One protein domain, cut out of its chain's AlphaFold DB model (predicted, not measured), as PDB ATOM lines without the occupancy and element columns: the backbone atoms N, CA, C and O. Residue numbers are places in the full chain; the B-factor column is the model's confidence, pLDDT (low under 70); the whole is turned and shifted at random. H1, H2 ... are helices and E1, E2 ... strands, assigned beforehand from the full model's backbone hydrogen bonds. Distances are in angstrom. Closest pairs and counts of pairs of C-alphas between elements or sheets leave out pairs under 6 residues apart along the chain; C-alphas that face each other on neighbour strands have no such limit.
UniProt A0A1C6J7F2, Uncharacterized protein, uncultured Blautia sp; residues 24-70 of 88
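This is residues 24 to 70 of the 88 residues of an uncharacterized protein of uncultured Blautia sp (UniProt A0A1C6J7F2). This is a small, strongly twisted sheet of four strands that run to and fro in chain order, with one short helix, H1, grazing it near one end of the model. The long hairpin of E1 and E2 runs along the longest axis, and its turn, residues 43 to 47, lies at the end away from H1; the shorter strands E3 and E4 continue the sheet beside E2. The printed part has 47 residues with one named helix and four named strands, in the order H1, E1, E2, E3, E4, and its class is mostly strand. The sheet's order is E1, E2, E3, E4, all antiparallel. The whole is only just compact, close to loose, with a radius of gyration of the C-alphas of 11.3 A, and elongated, with spans of 33 by 21 by 20 A.

Residues 24 to 27 come before H1, which is residues 28 to 31 and starts with C-alpha 28 at (99.137, -10.912, 82.188). E1 is residues 37 to 42 and measures 16.2 A from first to last C-alpha, beginning at C-alpha 37 at (112.751, -20.459, 77.035). E2, residues 48 to 54, is the longest strand by residues, at 19.2 A. E3 is residues 57 to 60, 9.8 A long. E4 is residues 63 to 67, 12.7 A long, and ends at C-alpha 67 at (103.604, -10.988, 70.211).

The four strands form a meander, each strand the antiparallel neighbour of the one before. E1 and E2 are a hairpin with 160 degrees between their directions; N 39 and O 51 are within hydrogen-bond range at 2.8 A. E2 and E3 are a hairpin at 167 degrees, with N 57 and O 54 2.7 A apart. E3 and E4 are a hairpin at 144 degrees, with N 65 and O 58 2.8 A apart. The edge strands E1 and E4 are apart. From edge to edge the strands' lines turn by 68 degrees. H1 is on the sheet but only grazes it, with residues 28 to 30; its closest C-alphas to E3 are those of Tyr 29 and Phe 57, 6.8 A apart. H1 is too short for any O i to N i+4 pair inside it; its one O i to N i+3 pair is within range.

The two C-alphas farthest apart are those of Ala 33 and Asp 45, at 34.6 A. The printed part has no cut, and the four links between named elements are tight. The mean pLDDT of the printed part is 88.4, and no printed residue is under 70.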
ATOM      1  N   ARG A  24     101.809  -3.740  72.617       83.19
ATOM      2  CA  ARG A  24     101.767  -3.020  73.897       83.19
ATOM      3  C   ARG A  24     102.380  -3.871  75.024       83.19
ATOM      4  O   ARG A  24     102.257  -5.101  74.961       83.19
ATOM      5  N   PRO A  25     102.953  -3.241  76.065       89.38
ATOM      6  CA  PRO A  25     103.307  -3.944  77.291       89.38
ATOM      7  C   PRO A  25     102.091  -4.692  77.843       89.38
ATOM      8  O   PRO A  25     100.982  -4.148  77.874       89.38
ATOM      9  N   ASP A  26     102.294  -5.935  78.261       89.12
ATOM     10  CA  ASP A  26     101.266  -6.770  78.869       89.12
ATOM     11  C   ASP A  26     101.908  -7.703  79.902       89.12
ATOM     12  O   ASP A  26     102.766  -8.520  79.576       89.12
ATOM     13  N   GLN A  27     101.480  -7.554  81.154       89.69
ATOM     14  CA  GLN A  27     101.984  -8.280  82.320       89.69
ATOM     15  C   GLN A  27     101.091  -9.481  82.700       89.69
ATOM     16  O   GLN A  27     101.369 -10.178  83.678       89.69
ATOM     17  N   SER A  28     100.037  -9.777  81.921       88.75
ATOM     18  CA  SER A  28      99.137 -10.912  82.188       88.75
ATOM     19  C   SER A  28      99.815 -12.279  82.035       88.75
ATOM     20  O   SER A  28      99.212 -13.299  82.343       88.75
ATOM     21  N   TYR A  29     101.058 -12.334  81.539       83.50
ATOM     22  CA  TYR A  29     101.825 -13.579  81.425       83.50
ATOM     23  C   TYR A  29     102.067 -14.248  82.786       83.50
ATOM     24  O   TYR A  29     102.213 -15.464  82.845       83.50
ATOM     25  N   SER A  30     102.078 -13.483  83.881       84.12
ATOM     26  CA  SER A  30     102.238 -14.013  85.246       84.12
ATOM     27  C   SER A  30     101.124 -14.982  85.667       84.12
ATOM     28  O   SER A  30     101.333 -15.812  86.547       84.12
ATOM     29  N   GLU A  31      99.963 -14.910  85.017       82.44
ATOM     30  CA  GLU A  31      98.808 -15.778  85.269       82.44
ATOM     31  C   GLU A  31      98.794 -17.021  84.364       82.44
ATOM     32  O   GLU A  31      97.959 -17.910  84.533       82.44
ATOM     33  N   TYR A  32      99.704 -17.096  83.388       77.81
ATOM     34  CA  TYR A  32      99.813 -18.242  82.496       77.81
ATOM     35  C   TYR A  32     100.622 -19.356  83.163       77.81
ATOM     36  O   TYR A  32     101.591 -19.101  83.882       77.81
ATOM     37  N   ALA A  33     100.269 -20.601  82.843       76.06
ATOM     38  CA  ALA A  33     101.111 -21.768  83.069       76.06
ATOM     39  C   ALA A  33     101.549 -22.333  81.713       76.06
ATOM     40  O   ALA A  33     100.711 -22.642  80.865       76.06
ATOM     41  N   GLY A  34     102.854 -22.485  81.507       81.69
ATOM     42  CA  GLY A  34     103.404 -23.046  80.282       81.69
ATOM     43  C   GLY A  34     104.925 -23.116  80.305       81.69
ATOM     44  O   GLY A  34     105.571 -22.735  81.282       81.69
ATOM     45  N   GLN A  35     105.491 -23.644  79.222       84.19
ATOM     46  CA  GLN A  35     106.936 -23.694  79.037       84.19
ATOM     47  C   GLN A  35     107.467 -22.311  78.657       84.19
ATOM     48  O   GLN A  35     106.849 -21.586  77.876       84.19
ATOM     49  N   THR A  36     108.642 -21.993  79.184       89.25
ATOM     50  CA  THR A  36     109.408 -20.806  78.825       89.25
ATOM     51  C   THR A  36     110.788 -21.203  78.323       89.25
ATOM     52  O   THR A  36     111.332 -22.242  78.706       89.25
ATOM     53  N   VAL A  37     111.356 -20.360  77.467       90.12
ATOM     54  CA  VAL A  37     112.751 -20.459  77.035       90.12
ATOM     55  C   VAL A  37     113.422 -19.125  77.304       90.12
ATOM     56  O   VAL A  37     112.945 -18.109  76.809       90.12
ATOM     57  N   LEU A  38     114.513 -19.133  78.068       92.81
ATOM     58  CA  LEU A  38     115.319 -17.952  78.373       92.81
ATOM     59  C   LEU A  38     116.591 -17.945  77.522       92.81
ATOM     60  O   LEU A  38     117.369 -18.898  77.558       92.81
ATOM     61  N   PHE A  39     116.820 -16.834  76.832       90.75
ATOM     62  CA  PHE A  39     118.055 -16.517  76.130       90.75
ATOM     63  C   PHE A  39     118.744 -15.339  76.822       90.75
ATOM     64  O   PHE A  39     118.101 -14.330  77.112       90.75
ATOM     65  N   THR A  40     120.053 -15.439  77.039       92.56
ATOM     66  CA  THR A  40     120.888 -14.286  77.397       92.56
ATOM     67  C   THR A  40     121.581 -13.809  76.130       92.56
ATOM     68  O   THR A  40     122.424 -14.511  75.575       92.56
ATOM     69  N   VAL A  41     121.189 -12.631  75.649       87.12
ATOM     70  CA  VAL A  41     121.695 -12.046  74.406       87.12
ATOM     71  C   VAL A  41     122.690 -10.951  74.757       87.12
ATOM     72  O   VAL A  41     122.304  -9.939  75.337       87.12
ATOM     73  N   THR A  42     123.956 -11.142  74.389       87.44
ATOM     74  CA  THR A  42     124.982 -10.097  74.487       87.44
ATOM     75  C   THR A  42     125.047  -9.333  73.170       87.44
ATOM     76  O   THR A  42     125.355  -9.901  72.123       87.44
ATOM     77  N   MET A  43     124.748  -8.041  73.225       83.75
ATOM     78  CA  MET A  43     124.785  -7.128  72.090       83.75
ATOM     79  C   MET A  43     126.228  -6.737  71.741       83.75
ATOM     80  O   MET A  43     127.153  -6.876  72.544       83.75
ATOM     81  N   ALA A  44     126.428  -6.198  70.536       84.12
ATOM     82  CA  ALA A  44     127.750  -5.786  70.054       84.12
ATOM     83  C   ALA A  44     128.403  -4.672  70.899       84.12
ATOM     84  O   ALA A  44     129.626  -4.543  70.902       84.12
ATOM     85  N   ASP A  45     127.606  -3.876  71.618       88.44
ATOM     86  CA  ASP A  45     128.086  -2.849  72.552       88.44
ATOM     87  C   ASP A  45     128.474  -3.410  73.937       88.44
ATOM     88  O   ASP A  45     128.878  -2.654  74.823       88.44
ATOM     89  N   GLY A  46     128.384  -4.731  74.122       89.31
ATOM     90  CA  GLY A  46     128.707  -5.432  75.362       89.31
ATOM     91  C   GLY A  46     127.579  -5.441  76.396       89.31
ATOM     92  O   GLY A  46     127.750  -6.040  77.458       89.31
ATOM     93  N   THR A  47     126.434  -4.813  76.114       90.31
ATOM     94  CA  THR A  47     125.242  -4.940  76.962       90.31
ATOM     95  C   THR A  47     124.637  -6.334  76.826       90.31
ATOM     96  O   THR A  47     124.766  -6.982  75.789       90.31
ATOM     97  N   ALA A  48     123.988  -6.817  77.884       91.44
ATOM     98  CA  ALA A  48     123.289  -8.094  77.878       91.44
ATOM     99  C   ALA A  48     121.814  -7.878  78.214       91.44
ATOM    100  O   ALA A  48     121.499  -7.072  79.089       91.44
ATOM    101  N   ALA A  49     120.941  -8.617  77.536       90.12
ATOM    102  CA  ALA A  49     119.506  -8.630  77.779       90.12
ATOM    103  C   ALA A  49     119.018 -10.067  77.969       90.12
ATOM    104  O   ALA A  49     119.470 -10.993  77.285       90.12
ATOM    105  N   ASN A  50     118.069 -10.248  78.880       93.38
ATOM    106  CA  ASN A  50     117.377 -11.514  79.064       93.38
ATOM    107  C   ASN A  50     116.087 -11.506  78.250       93.38
ATOM    108  O   ASN A  50     115.198 -10.690  78.486       93.38
ATOM    109  N   VAL A  51     115.977 -12.442  77.312       91.94
ATOM    110  CA  VAL A  51     114.809 -12.601  76.449       91.94
ATOM    111  C   VAL A  51     114.145 -13.932  76.763       91.94
ATOM    112  O   VAL A  51     114.708 -14.989  76.491       91.94
ATOM    113  N   THR A  52     112.938 -13.893  77.327       93.44
ATOM    114  CA  THR A  52     112.140 -15.094  77.589       93.44
ATOM    115  C   THR A  52     111.015 -15.220  76.569       93.44
ATOM    116  O   THR A  52     110.123 -14.370  76.515       93.44
ATOM    117  N   ALA A  53     111.024 -16.293  75.781       92.12
ATOM    118  CA  ALA A  53     109.891 -16.683  74.951       92.12
ATOM    119  C   ALA A  53     108.847 -17.386  75.825       92.12
ATOM    120  O   ALA A  53     109.141 -18.401  76.462       92.12
ATOM    121  N   TYR A  54     107.634 -16.833  75.868       90.75
ATOM    122  CA  TYR A  54     106.526 -17.375  76.642       90.75
ATOM    123  C   TYR A  54     105.187 -17.175  75.929       90.75
ATOM    124  O   TYR A  54     104.391 -16.315  76.290       90.75
ATOM    125  N   ASN A  55     104.957 -17.946  74.869       85.81
ATOM    126  CA  ASN A  55     103.870 -17.743  73.907       85.81
ATOM    127  C   ASN A  55     102.492 -17.456  74.561       85.81
ATOM    128  O   ASN A  55     102.051 -18.249  75.398       85.81
ATOM    129  N   PRO A  56     101.781 -16.365  74.188       87.06
ATOM    130  CA  PRO A  56     102.070 -15.372  73.136       87.06
ATOM    131  C   PRO A  56     102.790 -14.112  73.647       87.06
ATOM    132  O   PRO A  56     102.497 -12.994  73.214       87.06
ATOM    133  N   PHE A  57     103.695 -14.271  74.605       90.50
ATOM    134  CA  PHE A  57     104.473 -13.193  75.195       90.50
ATOM    135  C   PHE A  57     105.959 -13.343  74.886       90.50
ATOM    136  O   PHE A  57     106.505 -14.445  74.827       90.50
ATOM    137  N   LEU A  58     106.622 -12.203  74.737       91.56
ATOM    138  CA  LEU A  58     108.068 -12.084  74.834       91.56
ATOM    139  C   LEU A  58     108.372 -11.200  76.042       91.56
ATOM    140  O   LEU A  58     107.815 -10.109  76.153       91.56
ATOM    141  N   ILE A  59     109.224 -11.667  76.947       92.44
ATOM    142  CA  ILE A  59     109.638 -10.908  78.129       92.44
ATOM    143  C   ILE A  59     111.078 -10.467  77.902       92.44
ATOM    144  O   ILE A  59     111.942 -11.311  77.685       92.44
ATOM    145  N   ILE A  60     111.323  -9.161  77.931       91.56
ATOM    146  CA  ILE A  60     112.657  -8.570  77.793       91.56
ATOM    147  C   ILE A  60     112.956  -7.839  79.094       91.56
ATOM    148  O   ILE A  60     112.207  -6.923  79.436       91.56
ATOM    149  N   ASP A  61     113.997  -8.265  79.814       91.19
ATOM    150  CA  ASP A  61     114.409  -7.700  81.111       91.19
ATOM    151  C   ASP A  61     113.202  -7.418  82.031       91.19
ATOM    152  O   ASP A  61     112.930  -6.286  82.427       91.19
ATOM    153  N   ASP A  62     112.403  -8.462  82.280       89.75
ATOM    154  CA  ASP A  62     111.187  -8.456  83.114       89.75
ATOM    155  C   ASP A  62     109.981  -7.663  82.574       89.75
ATOM    156  O   ASP A  62     108.908  -7.637  83.187       89.75
ATOM    157  N   THR A  63     110.093  -7.060  81.390       91.88
ATOM    158  CA  THR A  63     108.961  -6.414  80.719       91.88
ATOM    159  C   THR A  63     108.316  -7.369  79.725       91.88
ATOM    160  O   THR A  63     108.917  -7.715  78.710       91.88
ATOM    161  N   GLY A  64     107.076  -7.781  79.999       92.19
ATOM    162  CA  GLY A  64     106.280  -8.602  79.088       92.19
ATOM    163  C   GLY A  64     105.634  -7.807  77.957       92.19
ATOM    164  O   GLY A  64     105.071  -6.729  78.163       92.19
ATOM    165  N   TRP A  65     105.666  -8.383  76.761       91.81
ATOM    166  CA  TRP A  65     105.089  -7.821  75.549       91.81
ATOM    167  C   TRP A  65     104.280  -8.878  74.815       91.81
ATOM    168  O   TRP A  65     104.763  -9.989  74.603       91.81
ATOM    169  N   ARG A  66     103.072  -8.537  74.355       90.62
ATOM    170  CA  ARG A  66     102.341  -9.438  73.453       90.62
ATOM    171  C   ARG A  66     102.994  -9.490  72.085       90.62
ATOM    172  O   ARG A  66     103.290  -8.442  71.502       90.62
ATOM    173  N   THR A  67     103.097 -10.697  71.550       88.62
ATOM    174  CA  THR A  67     103.604 -10.988  70.211       88.62
ATOM    175  C   THR A  67     102.571 -11.743  69.384       88.62
ATOM    176  O   THR A  67     101.541 -12.208  69.882       88.62
ATOM    177  N   ALA A  68     102.831 -11.853  68.083       87.25
ATOM    178  CA  ALA A  68     102.137 -12.838  67.269       87.25
ATOM    179  C   ALA A  68     102.564 -14.258  67.690       87.25
ATOM    180  O   ALA A  68     103.729 -14.498  68.002       87.25
ATOM    181  N   TYR A  69     101.623 -15.205  67.640       85.31
ATOM    182  CA  TYR A  69     101.856 -16.596  68.047       85.31
ATOM    183  C   TYR A  69     103.016 -17.251  67.279       85.31
ATOM    184  O   TYR A  69     103.908 -17.832  67.884       85.31
ATOM    185  N   ALA A  70     103.021 -17.131  65.947       88.25
ATOM    186  CA  ALA A  70     103.972 -17.823  65.075       88.25
ATOM    187  C   ALA A  70     105.459 -17.511  65.359       88.25
ATOM    188  O   ALA A  70     106.218 -18.465  65.534       88.25
TER     189      ALA A  70